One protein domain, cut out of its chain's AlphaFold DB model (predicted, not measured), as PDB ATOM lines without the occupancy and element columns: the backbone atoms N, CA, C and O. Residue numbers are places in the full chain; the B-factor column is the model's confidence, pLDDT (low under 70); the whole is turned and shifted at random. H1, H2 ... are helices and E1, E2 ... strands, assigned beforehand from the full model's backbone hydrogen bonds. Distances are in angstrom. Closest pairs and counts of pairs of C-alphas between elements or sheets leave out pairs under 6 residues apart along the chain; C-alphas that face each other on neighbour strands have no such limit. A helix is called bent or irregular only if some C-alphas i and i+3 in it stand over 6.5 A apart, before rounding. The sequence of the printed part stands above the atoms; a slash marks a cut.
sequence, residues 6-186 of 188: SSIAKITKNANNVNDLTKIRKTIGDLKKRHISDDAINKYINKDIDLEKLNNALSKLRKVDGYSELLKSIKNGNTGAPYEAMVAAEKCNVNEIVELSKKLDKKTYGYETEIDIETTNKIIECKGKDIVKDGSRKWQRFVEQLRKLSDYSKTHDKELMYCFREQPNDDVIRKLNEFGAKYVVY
ATOM      1  N   SER A   6      35.459 -46.307   4.765       91.88
ATOM      2  CA  SER A   6      36.317 -45.320   4.098       91.88
ATOM      3  C   SER A   6      35.513 -44.365   3.214       91.88
ATOM      4  O   SER A   6      35.732 -43.156   3.263       91.88
ATOM      5  N   SER A   7      34.535 -44.874   2.461       93.06
ATOM      6  CA  SER A   7      33.645 -44.036   1.652       93.06
ATOM      7  C   SER A   7      32.738 -43.150   2.518       93.06
ATOM      8  O   SER A   7      32.551 -41.983   2.182       93.06
ATOM      9  N   ILE A   8      32.241 -43.645   3.661       92.19
ATOM     10  CA  ILE A   8      31.512 -42.825   4.649       92.19
ATOM     11  C   ILE A   8      32.408 -41.703   5.175       92.19
ATOM     12  O   ILE A   8      31.995 -40.550   5.158       92.19
ATOM     13  N   ALA A   9      33.641 -42.010   5.589       91.56
ATOM     14  CA  ALA A   9      34.574 -40.997   6.082       91.56
ATOM     15  C   ALA A   9      34.833 -39.896   5.039       91.56
ATOM     16  O   ALA A   9      34.878 -38.717   5.384       91.56
ATOM     17  N   LYS A  10      34.943 -40.267   3.756       92.44
ATOM     18  CA  LYS A  10      35.129 -39.320   2.650       92.44
ATOM     19  C   LYS A  10      33.901 -38.432   2.422       92.44
ATOM     20  O   LYS A  10      34.051 -37.224   2.281       92.44
ATOM     21  N   ILE A  11      32.698 -39.014   2.444       90.81
ATOM     22  CA  ILE A  11      31.433 -38.265   2.367       90.81
ATOM     23  C   ILE A  11      31.324 -37.278   3.530       90.81
ATOM     24  O   ILE A  11      31.069 -36.100   3.304       90.81
ATOM     25  N   THR A  12      31.550 -37.739   4.762       89.94
ATOM     26  CA  THR A  12      31.438 -36.901   5.961       89.94
ATOM     27  C   THR A  12      32.454 -35.766   5.953       89.94
ATOM     28  O   THR A  12      32.105 -34.651   6.317       89.94
ATOM     29  N   LYS A  13      33.687 -36.016   5.493       90.44
ATOM     30  CA  LYS A  13      34.723 -34.981   5.372       90.44
ATOM     31  C   LYS A  13      34.331 -33.856   4.405       90.44
ATOM     32  O   LYS A  13      34.735 -32.720   4.621       90.44
ATOM     33  N   ASN A  14      33.577 -34.175   3.355       85.69
ATOM     34  CA  ASN A  14      33.177 -33.220   2.321       85.69
ATOM     35  C   ASN A  14      31.794 -32.588   2.577       85.69
ATOM     36  O   ASN A  14      31.379 -31.718   1.815       85.69
ATOM     37  N   ALA A  15      31.063 -33.034   3.602       88.56
ATOM     38  CA  ALA A  15      29.755 -32.495   3.956       88.56
ATOM     39  C   ALA A  15      29.908 -31.266   4.860       88.56
ATOM     40  O   ALA A  15      30.621 -31.317   5.860       88.56
ATOM     41  N   ASN A  16      29.193 -30.182   4.553       87.62
ATOM     42  CA  ASN A  16      29.224 -28.971   5.374       87.62
ATOM     43  C   ASN A  16      28.209 -29.042   6.520       87.62
ATOM     44  O   ASN A  16      28.383 -28.403   7.555       87.62
ATOM     45  N   ASN A  17      27.119 -29.789   6.333       89.06
ATOM     46  CA  ASN A  17      26.051 -29.929   7.317       89.06
ATOM     47  C   ASN A  17      25.282 -31.260   7.162       89.06
ATOM     48  O   ASN A  17      25.488 -32.041   6.231       89.06
ATOM     49  N   VAL A  18      24.346 -31.512   8.081       88.12
ATOM     50  CA  VAL A  18      23.513 -32.731   8.104       88.12
ATOM     51  C   VAL A  18      22.580 -32.841   6.886       88.12
ATOM     52  O   VAL A  18      22.240 -33.953   6.463       88.12
ATOM     53  N   ASN A  19      22.188 -31.720   6.274       90.81
ATOM     54  CA  ASN A  19      21.357 -31.749   5.071       90.81
ATOM     55  C   ASN A  19      22.132 -32.327   3.882       90.81
ATOM     56  O   ASN A  19      21.555 -33.095   3.113       90.81
ATOM     57  N   ASP A  20      23.435 -32.058   3.771       88.56
ATOM     58  CA  ASP A  20      24.291 -32.647   2.731       88.56
ATOM     59  C   ASP A  20      24.364 -34.176   2.880       88.56
ATOM     60  O   ASP A  20      24.210 -34.916   1.905       88.56
ATOM     61  N   LEU A  21      24.478 -34.668   4.121       90.69
ATOM     62  CA  LEU A  21      24.448 -36.104   4.434       90.69
ATOM     63  C   LEU A  21      23.093 -36.749   4.102       90.69
ATOM     64  O   LEU A  21      23.020 -37.892   3.642       90.69
ATOM     65  N   THR A  22      22.003 -36.012   4.303       91.12
ATOM     66  CA  THR A  22      20.657 -36.472   3.942       91.12
ATOM     67  C   THR A  22      20.487 -36.551   2.424       91.12
ATOM     68  O   THR A  22      19.981 -37.553   1.911       91.12
ATOM     69  N   LYS A  23      20.963 -35.533   1.694       92.94
ATOM     70  CA  LYS A  23      20.944 -35.496   0.227       92.94
ATOM     71  C   LYS A  23      21.743 -36.649  -0.366       92.94
ATOM     72  O   LYS A  23      21.186 -37.430  -1.134       92.94
ATOM     73  N   ILE A  24      23.000 -36.828   0.042       93.00
ATOM     74  CA  ILE A  24      23.846 -37.899  -0.498       93.00
ATOM     75  C   ILE A  24      23.272 -39.287  -0.186       93.00
ATOM     76  O   ILE A  24      23.280 -40.163  -1.050       93.00
ATOM     77  N   ARG A  25      22.679 -39.489   1.001       94.19
ATOM     78  CA  ARG A  25      21.973 -40.735   1.341       94.19
ATOM     79  C   ARG A  25      20.806 -40.999   0.387       94.19
ATOM     80  O   ARG A  25      20.645 -42.136  -0.061       94.19
ATOM     81  N   LYS A  26      19.999 -39.978   0.079       95.50
ATOM     82  CA  LYS A  26      18.892 -40.086  -0.882       95.50
ATOM     83  C   LYS A  26      19.415 -40.421  -2.282       95.50
ATOM     84  O   LYS A  26      18.944 -41.387  -2.876       95.50
ATOM     85  N   THR A  27      20.438 -39.707  -2.745       96.44
ATOM     86  CA  THR A  27      21.102 -39.940  -4.035       96.44
ATOM     87  C   THR A  27      21.624 -41.372  -4.162       96.44
ATOM     88  O   THR A  27      21.354 -42.037  -5.158       96.44
ATOM     89  N   ILE A  28      22.302 -41.899  -3.136       95.94
ATOM     90  CA  ILE A  28      22.753 -43.300  -3.103       95.94
ATOM     91  C   ILE A  28      21.560 -44.256  -3.213       95.94
ATOM     92  O   ILE A  28      21.618 -45.233  -3.959       95.94
ATOM     93  N   GLY A  29      20.465 -43.974  -2.503       96.56
ATOM     94  CA  GLY A  29      19.226 -44.742  -2.612       96.56
ATOM     95  C   GLY A  29      18.659 -44.762  -4.033       96.56
ATOM     96  O   GLY A  29      18.262 -45.817  -4.521       96.56
ATOM     97  N   ASP A  30      18.668 -43.627  -4.726       96.75
ATOM     98  CA  ASP A  30      18.166 -43.526  -6.098       96.75
ATOM     99  C   ASP A  30      19.086 -44.224  -7.115       96.75
ATOM    100  O   ASP A  30      18.596 -44.925  -8.003       96.75
ATOM    101  N   LEU A  31      20.410 -44.148  -6.945       96.12
ATOM    102  CA  LEU A  31      21.367 -44.920  -7.750       96.12
ATOM    103  C   LEU A  31      21.176 -46.436  -7.564       96.12
ATOM    104  O   LEU A  31      21.210 -47.194  -8.534       96.12
ATOM    105  N   LYS A  32      20.879 -46.887  -6.339       95.81
ATOM    106  CA  LYS A  32      20.548 -48.294  -6.061       95.81
ATOM    107  C   LYS A  32      19.250 -48.749  -6.712       95.81
ATOM    108  O   LYS A  32      19.196 -49.866  -7.219       95.81
ATOM    109  N   LYS A  33      18.221 -47.895  -6.767       95.81
ATOM    110  CA  LYS A  33      16.981 -48.190  -7.518       95.81
ATOM    111  C   LYS A  33      17.239 -48.377  -9.015       95.81
ATOM    112  O   LYS A  33      16.466 -49.044  -9.687       95.81
ATOM    113  N   ARG A  34      18.340 -47.827  -9.538       94.38
ATOM    114  CA  ARG A  34      18.819 -48.069 -10.909       94.38
ATOM    115  C   ARG A  34      19.678 -49.332 -11.030       94.38
ATOM    116  O   ARG A  34      20.233 -49.571 -12.099       94.38
ATOM    117  N   HIS A  35      19.765 -50.145  -9.978       94.88
ATOM    118  CA  HIS A  35      20.572 -51.362  -9.868       94.88
ATOM    119  C   HIS A  35      22.085 -51.134  -9.981       94.88
ATOM    120  O   HIS A  35      22.803 -52.008 -10.461       94.88
ATOM    121  N   ILE A  36      22.580 -49.967  -9.560       95.06
ATOM    122  CA  ILE A  36      24.021 -49.739  -9.403       95.06
ATOM    123  C   ILE A  36      24.443 -50.350  -8.062       95.06
ATOM    124  O   ILE A  36      23.829 -50.068  -7.029       95.06
ATOM    125  N   SER A  37      25.457 -51.217  -8.091       95.19
ATOM    126  CA  SER A  37      25.897 -51.971  -6.917       95.19
ATOM    127  C   SER A  37      26.587 -51.089  -5.878       95.19
ATOM    128  O   SER A  37      27.118 -50.017  -6.178       95.19
ATOM    129  N   ASP A  38      26.618 -51.582  -4.641       95.25
ATOM    130  CA  ASP A  38      27.368 -50.957  -3.553       95.25
ATOM    131  C   ASP A  38      28.854 -50.807  -3.880       95.25
ATOM    132  O   ASP A  38      29.439 -49.753  -3.629       95.25
ATOM    133  N   ASP A  39      29.452 -51.814  -4.513       94.69
ATOM    134  CA  ASP A  39      30.859 -51.787  -4.912       94.69
ATOM    135  C   ASP A  39      31.142 -50.702  -5.954       94.69
ATOM    136  O   ASP A  39      32.119 -49.958  -5.825       94.69
ATOM    137  N   ALA A  40      30.265 -50.550  -6.953       94.94
ATOM    138  CA  ALA A  40      30.383 -49.486  -7.943       94.94
ATOM    139  C   ALA A  40      30.255 -48.103  -7.281       94.94
ATOM    140  O   ALA A  40      31.103 -47.239  -7.501       94.94
ATOM    141  N   ILE A  41      29.266 -47.912  -6.401       96.31
ATOM    142  CA  ILE A  41      29.074 -46.649  -5.668       96.31
ATOM    143  C   ILE A  41      30.293 -46.328  -4.790       96.31
ATOM    144  O   ILE A  41      30.802 -45.207  -4.834       96.31
ATOM    145  N   ASN A  42      30.814 -47.303  -4.038       94.31
ATOM    146  CA  ASN A  42      32.030 -47.136  -3.235       94.31
ATOM    147  C   ASN A  42      33.229 -46.738  -4.114       94.31
ATOM    148  O   ASN A  42      33.977 -45.817  -3.776       94.31
ATOM    149  N   LYS A  43      33.394 -47.380  -5.278       92.50
ATOM    150  CA  LYS A  43      34.445 -47.041  -6.250       92.50
ATOM    151  C   LYS A  43      34.306 -45.607  -6.763       92.50
ATOM    152  O   LYS A  43      35.312 -44.916  -6.910       92.50
ATOM    153  N   TYR A  44      33.082 -45.146  -7.000       93.12
ATOM    154  CA  TYR A  44      32.793 -43.790  -7.466       93.12
ATOM    155  C   TYR A  44      33.122 -42.726  -6.428       93.12
ATOM    156  O   TYR A  44      33.850 -41.785  -6.745       93.12
ATOM    157  N   ILE A  45      32.725 -42.936  -5.174       91.75
ATOM    158  CA  ILE A  45      33.108 -42.066  -4.051       91.75
ATOM    159  C   ILE A  45      34.637 -42.001  -3.924       91.75
ATOM    160  O   ILE A  45      35.235 -40.927  -3.822       91.75
ATOM    161  N   ASN A  46      35.309 -43.151  -4.006       88.31
ATOM    162  CA  ASN A  46      36.767 -43.213  -3.907       88.31
ATOM    163  C   ASN A  46      37.475 -42.471  -5.053       88.31
ATOM    164  O   ASN A  46      38.580 -41.975  -4.847       88.31
ATOM    165  N   LYS A  47      36.837 -42.352  -6.224       82.94
ATOM    166  CA  LYS A  47      37.333 -41.610  -7.396       82.94
ATOM    167  C   LYS A  47      36.826 -40.168  -7.493       82.94
ATOM    168  O   LYS A  47      37.024 -39.562  -8.549       82.94
ATOM    169  N   ASP A  48      36.197 -39.653  -6.436       86.19
ATOM    170  CA  ASP A  48      35.664 -38.285  -6.364       86.19
ATOM    171  C   ASP A  48      34.635 -37.993  -7.468       86.19
ATOM    172  O   ASP A  48      34.561 -36.892  -8.000       86.19
ATOM    173  N   ILE A  49      33.849 -39.006  -7.849       85.62
ATOM    174  CA  ILE A  49      32.700 -38.818  -8.737       85.62
ATOM    175  C   ILE A  49      31.568 -38.169  -7.938       85.62
ATOM    176  O   ILE A  49      31.146 -38.707  -6.912       85.62
ATOM    177  N   ASP A  50      31.034 -37.065  -8.456       90.38
ATOM    178  CA  ASP A  50      29.834 -36.422  -7.928       90.38
ATOM    179  C   ASP A  50      28.599 -37.294  -8.212       90.38
ATOM    180  O   ASP A  50      28.105 -37.399  -9.339       90.38
ATOM    181  N   LEU A  51      28.111 -37.967  -7.166       93.88
ATOM    182  CA  LEU A  51      26.968 -38.874  -7.265       93.88
ATOM    183  C   LEU A  51      25.653 -38.141  -7.554       93.88
ATOM    184  O   LEU A  51      24.753 -38.735  -8.152       93.88
ATOM    185  N   GLU A  52      25.514 -36.885  -7.125       93.56
ATOM    186  CA  GLU A  52      24.301 -36.095  -7.345       93.56
ATOM    187  C   GLU A  52      24.213 -35.675  -8.810       93.56
ATOM    188  O   GLU A  52      23.200 -35.942  -9.467       93.56
ATOM    189  N   LYS A  53      25.309 -35.136  -9.359       90.12
ATOM    190  CA  LYS A  53      25.415 -34.853 -10.796       90.12
ATOM    191  C   LYS A  53      25.204 -36.108 -11.635       90.12
ATOM    192  O   LYS A  53      24.432 -36.065 -12.593       90.12
ATOM    193  N   LEU A  54      25.794 -37.242 -11.250       91.62
ATOM    194  CA  LEU A  54      25.568 -38.519 -11.932       91.62
ATOM    195  C   LEU A  54      24.085 -38.923 -11.929       91.62
ATOM    196  O   LEU A  54      23.540 -39.291 -12.970       91.62
ATOM    197  N   ASN A  55      23.408 -38.859 -10.781       94.81
ATOM    198  CA  ASN A  55      21.994 -39.235 -10.691       94.81
ATOM    199  C   ASN A  55      21.097 -38.318 -11.544       94.81
ATOM    200  O   ASN A  55      20.176 -38.790 -12.225       94.81
ATOM    201  N   ASN A  56      21.392 -37.017 -11.556       90.88
ATOM    202  CA  ASN A  56      20.702 -36.043 -12.400       90.88
ATOM    203  C   ASN A  56      20.940 -36.328 -13.888       90.88
ATOM    204  O   ASN A  56      19.989 -36.350 -14.675       90.88
ATOM    205  N   ALA A  57      22.179 -36.635 -14.269       87.31
ATOM    206  CA  ALA A  57      22.534 -37.009 -15.630       87.31
ATOM    207  C   ALA A  57      21.788 -38.261 -16.105       87.31
ATOM    208  O   ALA A  57      21.129 -38.239 -17.143       87.31
ATOM    209  N   LEU A  58      21.780 -39.325 -15.299       90.19
ATOM    210  CA  LEU A  58      21.048 -40.555 -15.612       90.19
ATOM    211  C   LEU A  58      19.528 -40.353 -15.684       90.19
ATOM    212  O   LEU A  58      18.819 -41.150 -16.298       90.19
ATOM    213  N   SER A  59      18.990 -39.329 -15.023       89.75
ATOM    214  CA  SER A  59      17.574 -38.964 -15.143       89.75
ATOM    215  C   SER A  59      17.286 -38.297 -16.483       89.75
ATOM    216  O   SER A  59      16.325 -38.675 -17.150       89.75
ATOM    217  N   LYS A  60      18.150 -37.365 -16.896       83.94
ATOM    218  CA  LYS A  60      18.053 -36.656 -18.176       83.94
ATOM    219  C   LYS A  60      18.224 -37.597 -19.371       83.94
ATOM    220  O   LYS A  60      17.417 -37.568 -20.291       83.94
ATOM    221  N   LEU A  61      19.215 -38.484 -19.326       79.56
ATOM    222  CA  LEU A  61      19.578 -39.351 -20.452       79.56
ATOM    223  C   LEU A  61      18.673 -40.579 -20.626       79.56
ATOM    224  O   LEU A  61      18.860 -41.331 -21.569       79.56
ATOM    225  N   ARG A  62      17.675 -40.812 -19.762       82.44
ATOM    226  CA  ARG A  62      16.888 -42.065 -19.745       82.44
ATOM    227  C   ARG A  62      16.219 -42.430 -21.085       82.44
ATOM    228  O   ARG A  62      15.881 -43.592 -21.277       82.44
ATOM    229  N   LYS A  63      15.973 -41.450 -21.960       73.31
ATOM    230  CA  LYS A  63      15.303 -41.626 -23.264       73.31
ATOM    231  C   LYS A  63      16.251 -41.566 -24.471       73.31
ATOM    232  O   LYS A  63      15.771 -41.595 -25.594       73.31
ATOM    233  N   VAL A  64      17.549 -41.418 -24.231       68.56
ATOM    234  CA  VAL A  64      18.598 -41.328 -25.254       68.56
ATOM    235  C   VAL A  64      19.000 -42.740 -25.683       68.56
ATOM    236  O   VAL A  64      19.242 -43.564 -24.795       68.56
ATOM    237  N   ASP A  65      19.099 -43.051 -26.984       58.97
ATOM    238  CA  ASP A  65      19.652 -44.368 -27.349       58.97
ATOM    239  C   ASP A  65      21.148 -44.425 -27.008       58.97
ATOM    240  O   ASP A  65      21.855 -43.419 -27.020       58.97
ATOM    241  N   GLY A  66      21.610 -45.603 -26.592       63.28
ATOM    242  CA  GLY A  66      22.894 -45.781 -25.912       63.28
ATOM    243  C   GLY A  66      22.806 -45.644 -24.388       63.28
ATOM    244  O   GLY A  66      23.688 -46.120 -23.681       63.28
ATOM    245  N   TYR A  67      21.724 -45.086 -23.822       76.94
ATOM    246  CA  TYR A  67      21.562 -45.000 -22.361       76.94
ATOM    247  C   TYR A  67      21.653 -46.370 -21.667       76.94
ATOM    248  O   TYR A  67      22.197 -46.479 -20.565       76.94
ATOM    249  N   SER A  68      21.122 -47.419 -22.296       75.81
ATOM    250  CA  SER A  68      21.133 -48.784 -21.762       75.81
ATOM    251  C   SER A  68      22.564 -49.293 -21.563       75.81
ATOM    252  O   SER A  68      22.901 -49.821 -20.499       75.81
ATOM    253  N   GLU A  69      23.417 -49.073 -22.559       75.81
ATOM    254  CA  GLU A  69      24.839 -49.393 -22.577       75.81
ATOM    255  C   GLU A  69      25.605 -48.533 -21.562       75.81
ATOM    256  O   GLU A  69      26.400 -49.083 -20.792       75.81
ATOM    257  N   LEU A  70      25.284 -47.231 -21.452       75.12
ATOM    258  CA  LEU A  70      25.842 -46.316 -20.433       75.12
ATOM    259  C   LEU A  70      25.640 -46.909 -19.056       75.12
ATOM    260  O   LEU A  70      26.559 -47.066 -18.252       75.12
ATOM    261  N   LEU A  71      24.378 -47.236 -18.791       86.00
ATOM    262  CA  LEU A  71      23.932 -47.684 -17.500       86.00
ATOM    263  C   LEU A  71      24.551 -49.041 -17.191       86.00
ATOM    264  O   LEU A  71      24.921 -49.279 -16.046       86.00
ATOM    265  N   LYS A  72      24.715 -49.917 -18.187       83.38
ATOM    266  CA  LYS A  72      25.427 -51.189 -18.035       83.38
ATOM    267  C   LYS A  72      26.902 -50.969 -17.678       83.38
ATOM    268  O   LYS A  72      27.379 -51.576 -16.722       83.38
ATOM    269  N   SER A  73      27.599 -50.064 -18.365       78.69
ATOM    270  CA  SER A  73      28.994 -49.705 -18.069       78.69
ATOM    271  C   SER A  73      29.146 -49.131 -16.651       78.69
ATOM    272  O   SER A  73      30.033 -49.533 -15.890       78.69
ATOM    273  N   ILE A  74      28.203 -48.278 -16.233       86.50
ATOM    274  CA  ILE A  74      28.131 -47.727 -14.873       86.50
ATOM    275  C   ILE A  74      27.853 -48.829 -13.836       86.50
ATOM    276  O   ILE A  74      28.510 -48.917 -12.802       86.50
ATOM    277  N   LYS A  75      26.915 -49.737 -14.103       89.56
ATOM    278  CA  LYS A  75      26.639 -50.877 -13.209       89.56
ATOM    279  C   LYS A  75      27.860 -51.774 -13.016       89.56
ATOM    280  O   LYS A  75      28.079 -52.265 -11.913       89.56
ATOM    281  N   ASN A  76      28.683 -51.913 -14.053       84.56
ATOM    282  CA  ASN A  76      29.939 -52.663 -14.015       84.56
ATOM    283  C   ASN A  76      31.082 -51.902 -13.310       84.56
ATOM    284  O   ASN A  76      32.215 -52.382 -13.257       84.56
ATOM    285  N   GLY A  77      30.821 -50.708 -12.771       77.12
ATOM    286  CA  GLY A  77      31.811 -49.921 -12.045       77.12
ATOM    287  C   GLY A  77      32.887 -49.318 -12.949       77.12
ATOM    288  O   GLY A  77      33.991 -49.027 -12.468       77.12
ATOM    289  N   ASN A  78      32.612 -49.125 -14.245       76.94
ATOM    290  CA  ASN A  78      33.475 -48.311 -15.092       76.94
ATOM    291  C   ASN A  78      33.448 -46.875 -14.555       76.94
ATOM    292  O   ASN A  78      32.382 -46.305 -14.333       76.94
ATOM    293  N   THR A  79      34.617 -46.309 -14.268       73.75
ATOM    294  CA  THR A  79      34.741 -44.964 -13.694       73.75
ATOM    295  C   THR A  79      34.828 -43.869 -14.750       73.75
ATOM    296  O   THR A  79      34.856 -42.716 -14.353       73.75
ATOM    297  N   GLY A  80      34.918 -44.197 -16.045       66.94
ATOM    298  CA  GLY A  80      34.789 -43.242 -17.156       66.94
ATOM    299  C   GLY A  80      33.327 -42.902 -17.443       66.94
ATOM    300  O   GLY A  80      32.955 -41.734 -17.432       66.94
ATOM    301  N   ALA A  81      32.485 -43.933 -17.501       74.69
ATOM    302  CA  ALA A  81      31.066 -43.840 -17.837       74.69
ATOM    303  C   ALA A  81      30.240 -42.822 -17.004       74.69
ATOM    304  O   ALA A  81      29.425 -42.094 -17.567       74.69
ATOM    305  N   PRO A  82      30.451 -42.651 -15.681       80.00
ATOM    306  CA  PRO A  82      29.807 -41.571 -14.936       80.00
ATOM    307  C   PRO A  82      30.127 -40.164 -15.453       80.00
ATOM    308  O   PRO A  82      29.257 -39.297 -15.438       80.00
ATOM    309  N   TYR A  83      31.363 -39.928 -15.900       72.94
ATOM    310  CA  TYR A  83      31.784 -38.636 -16.453       72.94
ATOM    311  C   TYR A  83      31.152 -38.388 -17.810       72.94
ATOM    312  O   TYR A  83      30.637 -37.296 -18.024       72.94
ATOM    313  N   GLU A  84      31.123 -39.409 -18.667       72.00
ATOM    314  CA  GLU A  84      30.411 -39.365 -19.948       72.00
ATOM    315  C   GLU A  84      28.961 -38.938 -19.736       72.00
ATOM    316  O   GLU A  84      28.512 -37.961 -20.329       72.00
ATOM    317  N   ALA A  85      28.260 -39.582 -18.797       78.00
ATOM    318  CA  ALA A  85      26.885 -39.232 -18.460       78.00
ATOM    319  C   ALA A  85      26.742 -37.762 -18.020       78.00
ATOM    320  O   ALA A  85      25.863 -37.049 -18.504       78.00
ATOM    321  N   MET A  86      27.591 -37.301 -17.096       81.56
ATOM    322  CA  MET A  86      27.533 -35.932 -16.570       81.56
ATOM    323  C   MET A  86      27.783 -34.886 -17.657       81.56
ATOM    324  O   MET A  86      27.000 -33.947 -17.795       81.56
ATOM    325  N   VAL A  87      28.820 -35.085 -18.470       71.56
ATOM    326  CA  VAL A  87      29.156 -34.198 -19.589       71.56
ATOM    327  C   VAL A  87      28.011 -34.151 -20.593       71.56
ATOM    328  O   VAL A  87      27.583 -33.061 -20.966       71.56
ATOM    329  N   ALA A  88      27.460 -35.304 -20.972       71.12
ATOM    330  CA  ALA A  88      26.311 -35.378 -21.866       71.12
ATOM    331  C   ALA A  88      25.136 -34.540 -21.365       71.12
ATOM    332  O   ALA A  88      24.543 -33.752 -22.087       71.12
ATOM    333  N   ALA A  89      24.792 -34.707 -20.094       75.62
ATOM    334  CA  ALA A  89      23.604 -34.103 -19.519       75.62
ATOM    335  C   ALA A  89      23.735 -32.590 -19.263       75.62
ATOM    336  O   ALA A  89      22.714 -31.917 -19.064       75.62
ATOM    337  N   GLU A  90      24.964 -32.070 -19.194       71.50
ATOM    338  CA  GLU A  90      25.262 -30.651 -18.967       71.50
ATOM    339  C   GLU A  90      25.640 -29.893 -20.242       71.50
ATOM    340  O   GLU A  90      25.336 -28.705 -20.353       71.50
ATOM    341  N   LYS A  91      26.333 -30.542 -21.180       62.34
ATOM    342  CA  LYS A  91      26.915 -29.897 -22.366       62.34
ATOM    343  C   LYS A  91      26.228 -30.280 -23.670       62.34
ATOM    344  O   LYS A  91      26.441 -29.586 -24.663       62.34
ATOM    345  N   CYS A  92      25.394 -31.316 -23.668       59.19
ATOM    346  CA  CYS A  92      24.614 -31.706 -24.832       59.19
ATOM    347  C   CYS A  92      23.137 -31.369 -24.644       59.19
ATOM    348  O   CYS A  92      22.565 -31.541 -23.564       59.19
ATOM    349  N   ASN A  93      22.489 -30.944 -25.727       58.31
ATOM    350  CA  ASN A  93      21.038 -30.895 -25.768       58.31
ATOM    351  C   ASN A  93      20.513 -32.336 -25.832       58.31
ATOM    352  O   ASN A  93      20.642 -33.029 -26.837       58.31
ATOM    353  N   VAL A  94      19.937 -32.803 -24.727       52.53
ATOM    354  CA  VAL A  94      19.449 -34.181 -24.575       52.53
ATOM    355  C   VAL A  94      18.443 -34.555 -25.667       52.53
ATOM    356  O   VAL A  94      18.455 -35.691 -26.128       52.53
ATOM    357  N   ASN A  95      17.618 -33.609 -26.125       50.06
ATOM    358  CA  ASN A  95      16.632 -33.856 -27.179       50.06
ATOM    359  C   ASN A  95      17.288 -34.108 -28.548       50.06
ATOM    360  O   ASN A  95      16.796 -34.932 -29.310       50.06
ATOM    361  N   GLU A  96      18.422 -33.466 -28.833       48.94
ATOM    362  CA  GLU A  96      19.179 -33.651 -30.081       48.94
ATOM    363  C   GLU A  96      19.862 -35.023 -30.139       48.94
ATOM    364  O   GLU A  96      19.891 -35.646 -31.201       48.94
ATOM    365  N   ILE A  97      20.350 -35.535 -28.999       46.66
ATOM    366  CA  ILE A  97      20.906 -36.897 -28.928       46.66
ATOM    367  C   ILE A  97      19.805 -37.928 -29.222       46.66
ATOM    368  O   ILE A  97      20.017 -38.845 -30.007       46.66
ATOM    369  N   VAL A  98      18.606 -37.748 -28.647       46.81
ATOM    370  CA  VAL A  98      17.439 -38.629 -28.869       46.81
ATOM    371  C   VAL A  98      16.989 -38.651 -30.336       46.81
ATOM    372  O   VAL A  98      16.490 -39.667 -30.816       46.81
ATOM    373  N   GLU A  99      17.088 -37.534 -31.060       47.25
ATOM    374  CA  GLU A  99      16.698 -37.494 -32.475       47.25
ATOM    375  C   GLU A  99      17.725 -38.138 -33.405       47.25
ATOM    376  O   GLU A  99      17.343 -38.794 -34.376       47.25
ATOM    377  N   LEU A 100      19.017 -37.979 -33.120       42.03
ATOM    378  CA  LEU A 100      20.080 -38.612 -33.899       42.03
ATOM    379  C   LEU A 100      20.148 -40.116 -33.698       42.03
ATOM    380  O   LEU A 100      20.380 -40.857 -34.649       42.03
ATOM    381  N   SER A 101      19.923 -40.561 -32.471       42.28
ATOM    382  CA  SER A 101      20.025 -41.963 -32.114       42.28
ATOM    383  C   SER A 101      18.970 -42.819 -32.840       42.28
ATOM    384  O   SER A 101      19.257 -43.925 -33.288       42.28
ATOM    385  N   LYS A 102      17.808 -42.224 -33.147       44.94
ATOM    386  CA  LYS A 102      16.778 -42.802 -34.028       44.94
ATOM    387  C   LYS A 102      17.183 -42.908 -35.504       44.94
ATOM    388  O   LYS A 102      16.570 -43.684 -36.233       44.94
ATOM    389  N   LYS A 103      18.143 -42.102 -35.974       42.47
ATOM    390  CA  LYS A 103      18.610 -42.081 -37.376       42.47
ATOM    391  C   LYS A 103      19.780 -43.041 -37.628       42.47
ATOM    392  O   LYS A 103      20.034 -43.385 -38.780       42.47
ATOM    393  N   LEU A 104      20.468 -43.491 -36.578       39.25
ATOM    394  CA  LEU A 104      21.636 -44.371 -36.655       39.25
ATOM    395  C   LEU A 104      21.239 -45.817 -36.344       39.25
ATOM    396  O   LEU A 104      21.418 -46.312 -35.236       39.25
ATOM    397  N   ASP A 105      20.677 -46.508 -37.337       41.47
ATOM    398  CA  ASP A 105      20.414 -47.946 -37.240       41.47
ATOM    399  C   ASP A 105      21.735 -48.736 -37.322       41.47
ATOM    400  O   ASP A 105      22.575 -48.521 -38.202       41.47
ATOM    401  N   LYS A 106      21.892 -49.706 -36.414       41.56
ATOM    402  CA  LYS A 106      23.017 -50.648 -36.296       41.56
ATOM    403  C   LYS A 106      23.332 -51.364 -37.616       41.56
ATOM    404  O   LYS A 106      24.474 -51.763 -37.843       41.56
ATOM    405  N   LYS A 107      22.335 -51.506 -38.497       40.00
ATOM    406  CA  LYS A 107      22.485 -52.072 -39.847       40.00
ATOM    407  C   LYS A 107      23.332 -51.232 -40.805       40.00
ATOM    408  O   LYS A 107      23.876 -51.803 -41.745       40.00
ATOM    409  N   THR A 108      23.445 -49.923 -40.597       39.41
ATOM    410  CA  THR A 108      24.000 -49.016 -41.614       39.41
ATOM    411  C   THR A 108      25.512 -48.812 -41.474       39.41
ATOM    412  O   THR A 108      26.178 -48.597 -42.481       39.41
ATOM    413  N   TYR A 109      26.080 -48.929 -40.263       39.72
ATOM    414  CA  TYR A 109      27.475 -48.509 -40.019       39.72
ATOM    415  C   TYR A 109      28.376 -49.514 -39.278       39.72
ATOM    416  O   TYR A 109      29.586 -49.341 -39.305       39.72
ATOM    417  N   GLY A 110      27.850 -50.590 -38.676       35.97
ATOM    418  CA  GLY A 110      28.674 -51.742 -38.260       35.97
ATOM    419  C   GLY A 110      29.596 -51.579 -37.037       35.97
ATOM    420  O   GLY A 110      30.529 -52.370 -36.901       35.97
ATOM    421  N   TYR A 111      29.355 -50.627 -36.126       37.09
ATOM    422  CA  TYR A 111      30.190 -50.429 -34.925       37.09
ATOM    423  C   TYR A 111      29.394 -50.505 -33.608       37.09
ATOM    424  O   TYR A 111      28.235 -50.099 -33.543       37.09
ATOM    425  N   GLU A 112      30.024 -51.036 -32.550       30.72
ATOM    426  CA  GLU A 112      29.539 -50.972 -31.162       30.72
ATOM    427  C   GLU A 112      30.048 -49.678 -30.509       30.72
ATOM    428  O   GLU A 112      31.240 -49.540 -30.245       30.72
ATOM    429  N   THR A 113      29.158 -48.722 -30.256       34.66
ATOM    430  CA  THR A 113      29.490 -47.475 -29.555       34.66
ATOM    431  C   THR A 113      29.280 -47.639 -28.047       34.66
ATOM    432  O   THR A 113      28.147 -47.639 -27.563       34.66
ATOM    433  N   GLU A 114      30.375 -47.731 -27.284       32.44
ATOM    434  CA  GLU A 114      30.407 -47.347 -25.862       32.44
ATOM    435  C   GLU A 114      30.284 -45.815 -25.785       32.44
ATOM    436  O   GLU A 114      31.252 -45.118 -25.545       32.44
ATOM    437  N   ILE A 115      29.095 -45.291 -26.075       41.03
ATOM    438  CA  ILE A 115      28.717 -43.878 -25.905       41.03
ATOM    439  C   ILE A 115      29.741 -42.877 -26.447       41.03
ATOM    440  O   ILE A 115      30.313 -42.055 -25.740       41.03
ATOM    441  N   ASP A 116      29.847 -42.899 -27.771       45.06
ATOM    442  CA  ASP A 116      30.062 -41.698 -28.566       45.06
ATOM    443  C   ASP A 116      28.744 -40.908 -28.567       45.06
ATOM    444  O   ASP A 116      27.754 -41.320 -29.174       45.06
ATOM    445  N   ILE A 117      28.672 -39.798 -27.830       45.12
ATOM    446  CA  ILE A 117      27.439 -38.997 -27.773       45.12
ATOM    447  C   ILE A 117      27.411 -38.090 -28.982       45.12
ATOM    448  O   ILE A 117      27.955 -36.985 -28.971       45.12
ATOM    449  N   GLU A 118      26.767 -38.572 -30.032       39.03
ATOM    450  CA  GLU A 118      26.416 -37.748 -31.169       39.03
ATOM    451  C   GLU A 118      25.263 -36.806 -30.794       39.03
ATOM    452  O   GLU A 118      24.146 -37.223 -30.501       39.03
ATOM    453  N   THR A 119      25.535 -35.507 -30.814       37.91
ATOM    454  CA  THR A 119      24.537 -34.427 -30.850       37.91
ATOM    455  C   THR A 119      24.434 -33.905 -32.275       37.91
ATOM    456  O   THR A 119      25.338 -34.155 -33.080       37.91
ATOM    457  N   THR A 120      23.340 -33.213 -32.621       32.62
ATOM    458  CA  THR A 120      23.001 -32.817 -34.007       32.62
ATOM    459  C   THR A 120      24.139 -32.114 -34.739       32.62
ATOM    460  O   THR A 120      24.175 -32.163 -35.963       32.62
ATOM    461  N   ASN A 121      25.100 -31.552 -33.995       36.88
ATOM    462  CA  ASN A 121      26.230 -30.818 -34.531       36.88
ATOM    463  C   ASN A 121      27.567 -31.224 -33.888       36.88
ATOM    464  O   ASN A 121      28.569 -30.658 -34.297       36.88
ATOM    465  N   LYS A 122      27.627 -32.115 -32.876       41.38
ATOM    466  CA  LYS A 122      28.883 -32.458 -32.167       41.38
ATOM    467  C   LYS A 122      29.036 -33.935 -31.804       41.38
ATOM    468  O   LYS A 122      28.065 -34.548 -31.379       41.38
ATOM    469  N   ILE A 123      30.256 -34.463 -31.856       47.81
ATOM    470  CA  ILE A 123      30.632 -35.797 -31.344       47.81
ATOM    471  C   ILE A 123      31.453 -35.611 -30.067       47.81
ATOM    472  O   ILE A 123      32.429 -34.860 -30.112       47.81
ATOM    473  N   ILE A 124      31.084 -36.264 -28.955       49.41
ATOM    474  CA  ILE A 124      31.792 -36.133 -27.670       49.41
ATOM    475  C   ILE A 124      32.414 -37.438 -27.179       49.41
ATOM    476  O   ILE A 124      31.685 -38.375 -26.875       49.41
ATOM    477  N   GLU A 125      33.741 -37.428 -26.986       50.41
ATOM    478  CA  GLU A 125      34.516 -38.542 -26.414       50.41
ATOM    479  C   GLU A 125      35.175 -38.147 -25.081       50.41
ATOM    480  O   GLU A 125      35.802 -37.087 -24.971       50.41
ATOM    481  N   CYS A 126      35.070 -39.001 -24.059       48.00
ATOM    482  CA  CYS A 126      35.548 -38.695 -22.705       48.00
ATOM    483  C   CYS A 126      36.818 -39.470 -22.341       48.00
ATOM    484  O   CYS A 126      36.840 -40.698 -22.303       48.00
ATOM    485  N   LYS A 127      37.899 -38.764 -21.983       52.59
ATOM    486  CA  LYS A 127      39.171 -39.406 -21.597       52.59
ATOM    487  C   LYS A 127      39.456 -39.308 -20.098       52.59
ATOM    488  O   LYS A 127      39.448 -38.236 -19.490       52.59
ATOM    489  N   GLY A 128      39.729 -40.471 -19.499       44.06
ATOM    490  CA  GLY A 128      40.141 -40.625 -18.102       44.06
ATOM    491  C   GLY A 128      41.620 -40.308 -17.827       44.06
ATOM    492  O   GLY A 128      42.410 -40.109 -18.743       44.06
ATOM    493  N   LYS A 129      41.971 -40.331 -16.532       42.25
ATOM    494  CA  LYS A 129      43.192 -39.800 -15.887       42.25
ATOM    495  C   LYS A 129      44.555 -40.288 -16.409       42.25
ATOM    496  O   LYS A 129      45.553 -39.641 -16.114       42.25
ATOM    497  N   ASP A 130      44.657 -41.424 -17.105       44.53
ATOM    498  CA  ASP A 130      45.999 -41.917 -17.454       44.53
ATOM    499  C   ASP A 130      46.580 -41.152 -18.638       44.53
ATOM    500  O   ASP A 130      45.992 -41.144 -19.725       44.53
ATOM    501  N   ILE A 131      47.765 -40.597 -18.397       51.88
ATOM    502  CA  ILE A 131      48.618 -39.872 -19.335       51.88
ATOM    503  C   ILE A 131      48.705 -40.653 -20.650       51.88
ATOM    504  O   ILE A 131      49.286 -41.739 -20.710       51.88
ATOM    505  N   VAL A 132      48.124 -40.099 -21.712       55.09
ATOM    506  CA  VAL A 132      48.317 -40.619 -23.063       55.09
ATOM    507  C   VAL A 132      49.707 -40.159 -23.506       55.09
ATOM    508  O   VAL A 132      49.906 -38.994 -23.833       55.09
ATOM    509  N   LYS A 133      50.692 -41.055 -23.412       57.72
ATOM    510  CA  LYS A 133      52.066 -40.799 -23.869       57.72
ATOM    511  C   LYS A 133      52.215 -41.245 -25.316       57.72
ATOM    512  O   LYS A 133      51.766 -42.354 -25.632       57.72
ATOM    513  N   ASP A 134      52.852 -40.429 -26.151       57.28
ATOM    514  CA  ASP A 134      53.195 -40.809 -27.523       57.28
ATOM    515  C   ASP A 134      53.958 -42.150 -27.543       57.28
ATOM    516  O   ASP A 134      54.679 -42.499 -26.604       57.28
ATOM    517  N   GLY A 135      53.695 -42.967 -28.559       59.81
ATOM    518  CA  GLY A 135      54.223 -44.330 -28.684       59.81
ATOM    519  C   GLY A 135      53.567 -45.391 -27.787       59.81
ATOM    520  O   GLY A 135      53.818 -46.582 -27.969       59.81
ATOM    521  N   SER A 136      52.687 -45.025 -26.846       66.69
ATOM    522  CA  SER A 136      51.976 -46.014 -26.022       66.69
ATOM    523  C   SER A 136      50.820 -46.693 -26.772       66.69
ATOM    524  O   SER A 136      50.180 -46.113 -27.650       66.69
ATOM    525  N   ARG A 137      50.436 -47.905 -26.345       62.72
ATOM    526  CA  ARG A 137      49.221 -48.584 -26.845       62.72
ATOM    527  C   ARG A 137      47.953 -47.739 -26.648       62.72
ATOM    528  O   ARG A 137      47.010 -47.828 -27.431       62.72
ATOM    529  N   LYS A 138      47.923 -46.910 -25.599       60.16
ATOM    530  CA  LYS A 138      46.811 -45.995 -25.312       60.16
ATOM    531  C   LYS A 138      46.772 -44.829 -26.305       60.16
ATOM    532  O   LYS A 138      45.687 -44.451 -26.736       60.16
ATOM    533  N   TRP A 139      47.935 -44.319 -26.709       67.69
ATOM    534  CA  TRP A 139      48.061 -43.323 -27.774       67.69
ATOM    535  C   TRP A 139      47.616 -43.868 -29.125       67.69
ATOM    536  O   TRP A 139      46.807 -43.235 -29.791       67.69
ATOM    537  N   GLN A 140      48.043 -45.080 -29.487       67.06
ATOM    538  CA  GLN A 140      47.597 -45.725 -30.728       67.06
ATOM    539  C   GLN A 140      46.068 -45.846 -30.788       67.06
ATOM    540  O   GLN A 140      45.463 -45.451 -31.781       67.06
ATOM    541  N   ARG A 141      45.432 -46.298 -29.697       64.81
ATOM    542  CA  ARG A 141      43.963 -46.360 -29.595       64.81
ATOM    543  C   ARG A 141      43.304 -44.987 -29.705       64.81
ATOM    544  O   ARG A 141      42.306 -44.854 -30.400       64.81
ATOM    545  N   PHE A 142      43.860 -43.973 -29.041       69.00
ATOM    546  CA  PHE A 142      43.366 -42.599 -29.125       69.00
ATOM    547  C   PHE A 142      43.427 -42.052 -30.558       69.00
ATOM    548  O   PHE A 142      42.440 -41.503 -31.034       69.00
ATOM    549  N   VAL A 143      44.547 -42.248 -31.259       73.69
ATOM    550  CA  VAL A 143      44.724 -41.808 -32.652       73.69
ATOM    551  C   VAL A 143      43.789 -42.563 -33.598       73.69
ATOM    552  O   VAL A 143      43.206 -41.957 -34.495       73.69
ATOM    553  N   GLU A 144      43.620 -43.872 -33.406       68.94
ATOM    554  CA  GLU A 144      42.703 -44.679 -34.216       68.94
ATOM    555  C   GLU A 144      41.247 -44.230 -34.033       68.94
ATOM    556  O   GLU A 144      40.519 -44.083 -35.013       68.94
ATOM    557  N   GLN A 145      40.837 -43.959 -32.791       66.19
ATOM    558  CA  GLN A 145      39.516 -43.408 -32.490       66.19
ATOM    559  C   GLN A 145      39.334 -42.017 -33.098       66.19
ATOM    560  O   GLN A 145      38.334 -41.787 -33.770       66.19
ATOM    561  N   LEU A 146      40.314 -41.119 -32.943       71.50
ATOM    562  CA  LEU A 146      40.275 -39.788 -33.554       71.50
ATOM    563  C   LEU A 146      40.076 -39.851 -35.062       71.50
ATOM    564  O   LEU A 146      39.279 -39.092 -35.601       71.50
ATOM    565  N   ARG A 147      40.778 -40.766 -35.741       73.19
ATOM    566  CA  ARG A 147      40.638 -40.954 -37.185       73.19
ATOM    567  C   ARG A 147      39.215 -41.362 -37.553       73.19
ATOM    568  O   ARG A 147      38.593 -40.682 -38.361       73.19
ATOM    569  N   LYS A 148      38.689 -42.408 -36.909       66.00
ATOM    570  CA  LYS A 148      37.328 -42.908 -37.161       66.00
ATOM    571  C   LYS A 148      36.273 -41.824 -36.928       66.00
ATOM    572  O   LYS A 148      35.427 -41.598 -37.788       66.00
ATOM    573  N   LEU A 149      36.361 -41.118 -35.802       65.94
ATOM    574  CA  LEU A 149      35.400 -40.074 -35.449       65.94
ATOM    575  C   LEU A 149      35.536 -38.834 -36.333       65.94
ATOM    576  O   LEU A 149      34.526 -38.250 -36.695       65.94
ATOM    577  N   SER A 150      36.750 -38.448 -36.732       71.62
ATOM    578  CA  SER A 150      36.972 -37.341 -37.671       71.62
ATOM    579  C   SER A 150      36.352 -37.623 -39.038       71.62
ATOM    580  O   SER A 150      35.694 -36.748 -39.600       71.62
ATOM    581  N   ASP A 151      36.561 -38.821 -39.590       67.62
ATOM    582  CA  ASP A 151      36.008 -39.194 -40.898       67.62
ATOM    583  C   ASP A 151      34.475 -39.166 -40.864       67.62
ATOM    584  O   ASP A 151      33.821 -38.622 -41.760       67.62
ATOM    585  N   TYR A 152      33.897 -39.659 -39.770       63.19
ATOM    586  CA  TYR A 152      32.465 -39.578 -39.530       63.19
ATOM    587  C   TYR A 152      31.977 -38.123 -39.363       63.19
ATOM    588  O   TYR A 152      30.997 -37.718 -39.986       63.19
ATOM    589  N   SER A 153      32.696 -37.306 -38.589       67.31
ATOM    590  CA  SER A 153      32.386 -35.889 -38.361       67.31
ATOM    591  C   SER A 153      32.317 -35.111 -39.674       67.31
ATOM    592  O   SER A 153      31.367 -34.371 -39.904       67.31
ATOM    593  N   LYS A 154      33.293 -35.320 -40.565       73.19
ATOM    594  CA  LYS A 154      33.358 -34.660 -41.879       73.19
ATOM    595  C   LYS A 154      32.236 -35.104 -42.810       73.19
ATOM    596  O   LYS A 154      31.647 -34.274 -43.489       73.19
ATOM    597  N   THR A 155      31.942 -36.403 -42.848       68.25
ATOM    598  CA  THR A 155      30.891 -36.956 -43.723       68.25
ATOM    599  C   THR A 155      29.486 -36.505 -43.324       68.25
ATOM    600  O   THR A 155      28.603 -36.476 -44.176       68.25
ATOM    601  N   HIS A 156      29.289 -36.117 -42.062       62.62
ATOM    602  CA  HIS A 156      27.987 -35.727 -41.516       62.62
ATOM    603  C   HIS A 156      27.908 -34.247 -41.104       62.62
ATOM    604  O   HIS A 156      26.950 -33.877 -40.428       62.62
ATOM    605  N   ASP A 157      28.892 -33.424 -41.487       72.00
ATOM    606  CA  ASP A 157      28.995 -31.993 -41.146       72.00
ATOM    607  C   ASP A 157      28.807 -31.705 -39.641       72.00
ATOM    608  O   ASP A 157      28.035 -30.847 -39.211       72.00
ATOM    609  N   LYS A 158      29.502 -32.489 -38.811       67.44
ATOM    610  CA  LYS A 158      29.513 -32.356 -37.349       67.44
ATOM    611  C   LYS A 158      30.855 -31.811 -36.862       67.44
ATOM    612  O   LYS A 158      31.889 -31.943 -37.516       67.44
ATOM    613  N   GLU A 159      30.849 -31.254 -35.662       72.50
ATOM    614  CA  GLU A 159      32.005 -30.787 -34.905       72.50
ATOM    615  C   GLU A 159      32.509 -31.884 -33.949       72.50
ATOM    616  O   GLU A 159      31.812 -32.333 -33.043       72.50
ATOM    617  N   LEU A 160      33.761 -32.302 -34.083       70.19
ATOM    618  CA  LEU A 160      34.354 -33.262 -33.153       70.19
ATOM    619  C   LEU A 160      34.848 -32.543 -31.888       70.19
ATOM    620  O   LEU A 160      35.618 -31.589 -31.983       70.19
ATOM    621  N   MET A 161      34.441 -32.992 -30.698       72.75
ATOM    622  CA  MET A 161      34.821 -32.388 -29.418       72.75
ATOM    623  C   MET A 161      35.216 -33.444 -28.378       72.75
ATOM    624  O   MET A 161      34.450 -34.330 -28.052       72.75
ATOM    625  N   TYR A 162      36.393 -33.329 -27.774       69.56
ATOM    626  CA  TYR A 162      36.839 -34.225 -26.705       69.56
ATOM    627  C   TYR A 162      36.664 -33.590 -25.325       69.56
ATOM    628  O   TYR A 162      36.995 -32.427 -25.105       69.56
ATOM    629  N   CYS A 163      36.200 -34.372 -24.358       65.12
ATOM    630  CA  CYS A 163      36.040 -33.943 -22.976       65.12
ATOM    631  C   CYS A 163      37.077 -34.641 -22.093       65.12
ATOM    632  O   CYS A 163      37.073 -35.860 -21.920       65.12
ATOM    633  N   PHE A 164      37.977 -33.861 -21.501       63.41
ATOM    634  CA  PHE A 164      39.007 -34.374 -20.605       63.41
ATOM    635  C   PHE A 164      38.685 -34.047 -19.153       63.41
ATOM    636  O   PHE A 164      38.160 -32.981 -18.843       63.41
ATOM    637  N   ARG A 165      39.050 -34.951 -18.239       57.38
ATOM    638  CA  ARG A 165      38.959 -34.702 -16.788       57.38
ATOM    639  C   ARG A 165      40.039 -33.752 -16.266       57.38
ATOM    640  O   ARG A 165      39.880 -33.150 -15.210       57.38
ATOM    641  N   GLU A 166      41.154 -33.670 -16.980       62.06
ATOM    642  CA  GLU A 166      42.319 -32.845 -16.667       62.06
ATOM    643  C   GLU A 166      42.838 -32.225 -17.964       62.06
ATOM    644  O   GLU A 166      42.432 -32.635 -19.050       62.06
ATOM    645  N   GLN A 167      43.716 -31.230 -17.863       73.06
ATOM    646  CA  GLN A 167      44.305 -30.618 -19.048       73.06
ATOM    647  C   GLN A 167      45.064 -31.688 -19.858       73.06
ATOM    648  O   GLN A 167      45.959 -32.329 -19.300       73.06
ATOM    649  N   PRO A 168      44.716 -31.921 -21.138       73.06
ATOM    650  CA  PRO A 168      45.500 -32.805 -21.990       73.06
ATOM    651  C   PRO A 168      46.919 -32.254 -22.160       73.06
ATOM    652  O   PRO A 168      47.129 -31.043 -22.133       73.06
ATOM    653  N   ASN A 169      47.892 -33.149 -22.334       73.25
ATOM    654  CA  ASN A 169      49.263 -32.746 -22.642       73.25
ATOM    655  C   ASN A 169      49.376 -32.205 -24.080       73.25
ATOM    656  O   ASN A 169      48.477 -32.398 -24.904       73.25
ATOM    657  N   ASP A 170      50.503 -31.561 -24.381       79.56
ATOM    658  CA  ASP A 170      50.731 -30.897 -25.669       79.56
ATOM    659  C   ASP A 170      50.646 -31.856 -26.861       79.56
ATOM    660  O   ASP A 170      50.127 -31.483 -27.911       79.56
ATOM    661  N   ASP A 171      51.071 -33.111 -26.696       75.12
ATOM    662  CA  ASP A 171      50.950 -34.131 -27.741       75.12
ATOM    663  C   ASP A 171      49.488 -34.411 -28.088       75.12
ATOM    664  O   ASP A 171      49.106 -34.402 -29.261       75.12
ATOM    665  N   VAL A 172      48.645 -34.615 -27.074       76.38
ATOM    666  CA  VAL A 172      47.204 -34.818 -27.256       76.38
ATOM    667  C   VAL A 172      46.567 -33.586 -27.893       76.38
ATOM    668  O   VAL A 172      45.792 -33.740 -28.834       76.38
ATOM    669  N   ILE A 173      46.918 -32.375 -27.449       82.31
ATOM    670  CA  ILE A 173      46.398 -31.121 -28.023       82.31
ATOM    671  C   ILE A 173      46.791 -30.988 -29.495       82.31
ATOM    672  O   ILE A 173      45.937 -30.735 -30.344       82.31
ATOM    673  N   ARG A 174      48.069 -31.205 -29.820       83.38
ATOM    674  CA  ARG A 174      48.574 -31.173 -31.197       83.38
ATOM    675  C   ARG A 174      47.816 -32.162 -32.073       83.38
ATOM    676  O   ARG A 174      47.361 -31.798 -33.153       83.38
ATOM    677  N   LYS A 175      47.617 -33.388 -31.585       83.12
ATOM    678  CA  LYS A 175      46.886 -34.427 -32.313       83.12
ATOM    679  C   LYS A 175      45.407 -34.076 -32.497       83.12
ATOM    680  O   LYS A 175      44.878 -34.309 -33.572       83.12
ATOM    681  N   LEU A 176      44.741 -33.484 -31.507       83.25
ATOM    682  CA  LEU A 176      43.363 -32.998 -31.662       83.25
ATOM    683  C   LEU A 176      43.265 -31.939 -32.767       83.25
ATOM    684  O   LEU A 176      42.414 -32.050 -33.648       83.25
ATOM    685  N   ASN A 177      44.193 -30.978 -32.773       87.81
ATOM    686  CA  ASN A 177      44.251 -29.926 -33.787       87.81
ATOM    687  C   ASN A 177      44.480 -30.490 -35.201       87.81
ATOM    688  O   ASN A 177      43.829 -30.039 -36.138       87.81
ATOM    689  N   GLU A 178      45.343 -31.505 -35.359       89.50
ATOM    690  CA  GLU A 178      45.569 -32.195 -36.646       89.50
ATOM    691  C   GLU A 178      44.270 -32.778 -37.239       89.50
ATOM    692  O   GLU A 178      44.113 -32.828 -38.458       89.50
ATOM    693  N   PHE A 179      43.331 -33.200 -36.387       83.56
ATOM    694  CA  PHE A 179      42.043 -33.766 -36.795       83.56
ATOM    695  C   PHE A 179      40.890 -32.750 -36.769       83.56
ATOM    696  O   PHE A 179      39.744 -33.127 -37.010       83.56
ATOM    697  N   GLY A 180      41.162 -31.470 -36.489       84.00
ATOM    698  CA  GLY A 180      40.127 -30.439 -36.349       84.00
ATOM    699  C   GLY A 180      39.192 -30.665 -35.154       84.00
ATOM    700  O   GLY A 180      38.092 -30.118 -35.120       84.00
ATOM    701  N   ALA A 181      39.613 -31.479 -34.184       79.56
ATOM    702  CA  ALA A 181      38.847 -31.771 -32.985       79.56
ATOM    703  C   ALA A 181      39.048 -30.664 -31.948       79.56
ATOM    704  O   ALA A 181      40.176 -30.309 -31.601       79.56
ATOM    705  N   LYS A 182      37.952 -30.146 -31.395       82.19
ATOM    706  CA  LYS A 182      38.001 -29.269 -30.221       82.19
ATOM    707  C   LYS A 182      38.126 -30.095 -28.952       82.19
ATOM    708  O   LYS A 182      37.884 -31.300 -28.950       82.19
ATOM    709  N   TYR A 183      38.465 -29.447 -27.844       75.31
ATOM    710  CA  TYR A 183      38.348 -30.086 -26.543       75.31
ATOM    711  C   TYR A 183      37.923 -29.121 -25.450       75.31
ATOM    712  O   TYR A 183      38.091 -27.907 -25.557       75.31
ATOM    713  N   VAL A 184      37.388 -29.693 -24.377       70.50
ATOM    714  CA  VAL A 184      37.090 -28.998 -23.130       70.50
ATOM    715  C   VAL A 184      37.641 -29.796 -21.959       70.50
ATOM    716  O   VAL A 184      37.687 -31.028 -21.984       70.50
ATOM    717  N   VAL A 185      38.051 -29.089 -20.910       68.50
ATOM    718  CA  VAL A 185      38.403 -29.712 -19.634       68.50
ATOM    719  C   VAL A 185      37.204 -29.592 -18.711       68.50
ATOM    720  O   VAL A 185      36.848 -28.499 -18.272       68.50
ATOM    721  N   TYR A 186      36.572 -30.724 -18.424       60.88
ATOM    722  CA  TYR A 186      35.496 -30.806 -17.453       60.88
ATOM    723  C   TYR A 186      36.082 -31.120 -16.079       60.88
ATOM    724  O   TYR A 186      36.487 -32.250 -15.795       60.88
TER     725      TYR A 186
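AT A GLANCE: This is residues 6 to 186 of the 188 residues of an uncharacterized protein of Methanococcus aeolicus (strain ATCC BAA-1280 / DSM 17508 / OCM 812 / Nankai-3) (UniProt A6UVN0). A small four-strand sheet makes one half of this domain and a cluster of short helices, H1 to H5, the other, with H6 between the two, packing on one face of the sheet and also on H4 and H5. H9, the longest helix, covers the opposite face of the sheet, while H7 and H10 only graze the sheet and H8 sticks out with residues 105 to 111. The printed part has 181 residues, with ten named helices and four named strands in the order H1 H2 H3 H4 H5 H6 H7 H8 E1 E2 H9 E3 H10 E4. The sheet is mixed, in the order E1 E2 E3 E4, and the class is mixed, helices and strands. The whole is compact, with a radius of gyration of the C-alphas of 17.4 A and spans of 52 by 37 by 24 A.

IN THESE COORDINATES: Find C-alpha 6 at (36.317, -45.320, 4.098), where H1 begins; it runs to residue 14. H2 follows at residues 18 to 33, 22.9 A long, then H3 at residues 38 to 46. H4, residues 51 to 63, is 20.0 A long and irregular: C-alphas 60 and 63 are 7.6 A apart. Next come H5 at residues 67 to 75, H6 at residues 81 to 91, 15.2 A long, H7 at residues 94 to 101 and H8 at residues 106 to 109. Strands E1, residues 117 to 119, and E2, residues 122 to 127, lead to H9, residues 137 to 155, which starts at C-alpha 137 (49.221, -48.584, -26.845) and is 27.5 A long. E3 is residues 159 to 164 and H10 is residues 170 to 178. E4, residues 182 to 185, ends at C-alpha 185 (38.403, -29.712, -19.634).

HOW THE PARTS SIT: Start at H1, which touches H3 at a steep tilt of 45 degrees; their closest C-alphas, of Ser 7 and Asn 42, are 6.0 A apart. H2 touches H4 with residues 24 to 31 alone, closest at the C-alphas of Thr 27 and Glu 52, 6.0 A. H4 is the hub: it also touches H6, about perpendicular at 74 degrees, with the C-alphas of Ala 57 and Ala 89 closest at 5.0 A, and only just touches H7, with 3 pairs of C-alphas within 8 A, closest at Leu 61 and Val 94, 6.6 A. H5 and H6 form a helical hairpin, closest at the C-alphas of Ile 74 and Ala 81, 5.7 A. H6 is on the sheet, over E2, at a height over the sheet of 8.3 A, and runs slantwise to the strands, at 36 degrees to E2 on the local plane. H9 is on the opposite face, over E2 and E3, at a height of 10.3 A and along the strands; H10 is close to it but not clearly touching, with the C-alphas of Leu 146 and Leu 176 7.7 A apart. E1 and E2 are an antiparallel hairpin, with N 119 and O 122 2.8 A apart. E2 and E3 are parallel, with N 161 and O 123 at 2.8 A, and so are E3 and E4, with N 162 and O 182 at 2.8 A. E2, H9, E3 and E3, H10, E4 are strand-helix-strand units, two parallel neighbour strands with a helix between, each with a right-handed crossover; with H6 and H9 on its two faces, the sheet makes three layers. Every O i to N i+4 pair is within hydrogen-bond range in H1, H2, H3, H5, H6, H7, H9 and H10; H4 has 7 of 9, and H8 is too short for such a pair.

THE WHOLE: The C-alphas farthest apart, of Asn 17 and Thr 108, are 52.6 A apart. The printed part has no cut and no long link. The mean pLDDT of the printed part is 72.0, and 73 residues are under 70, among them residues 91 to 142.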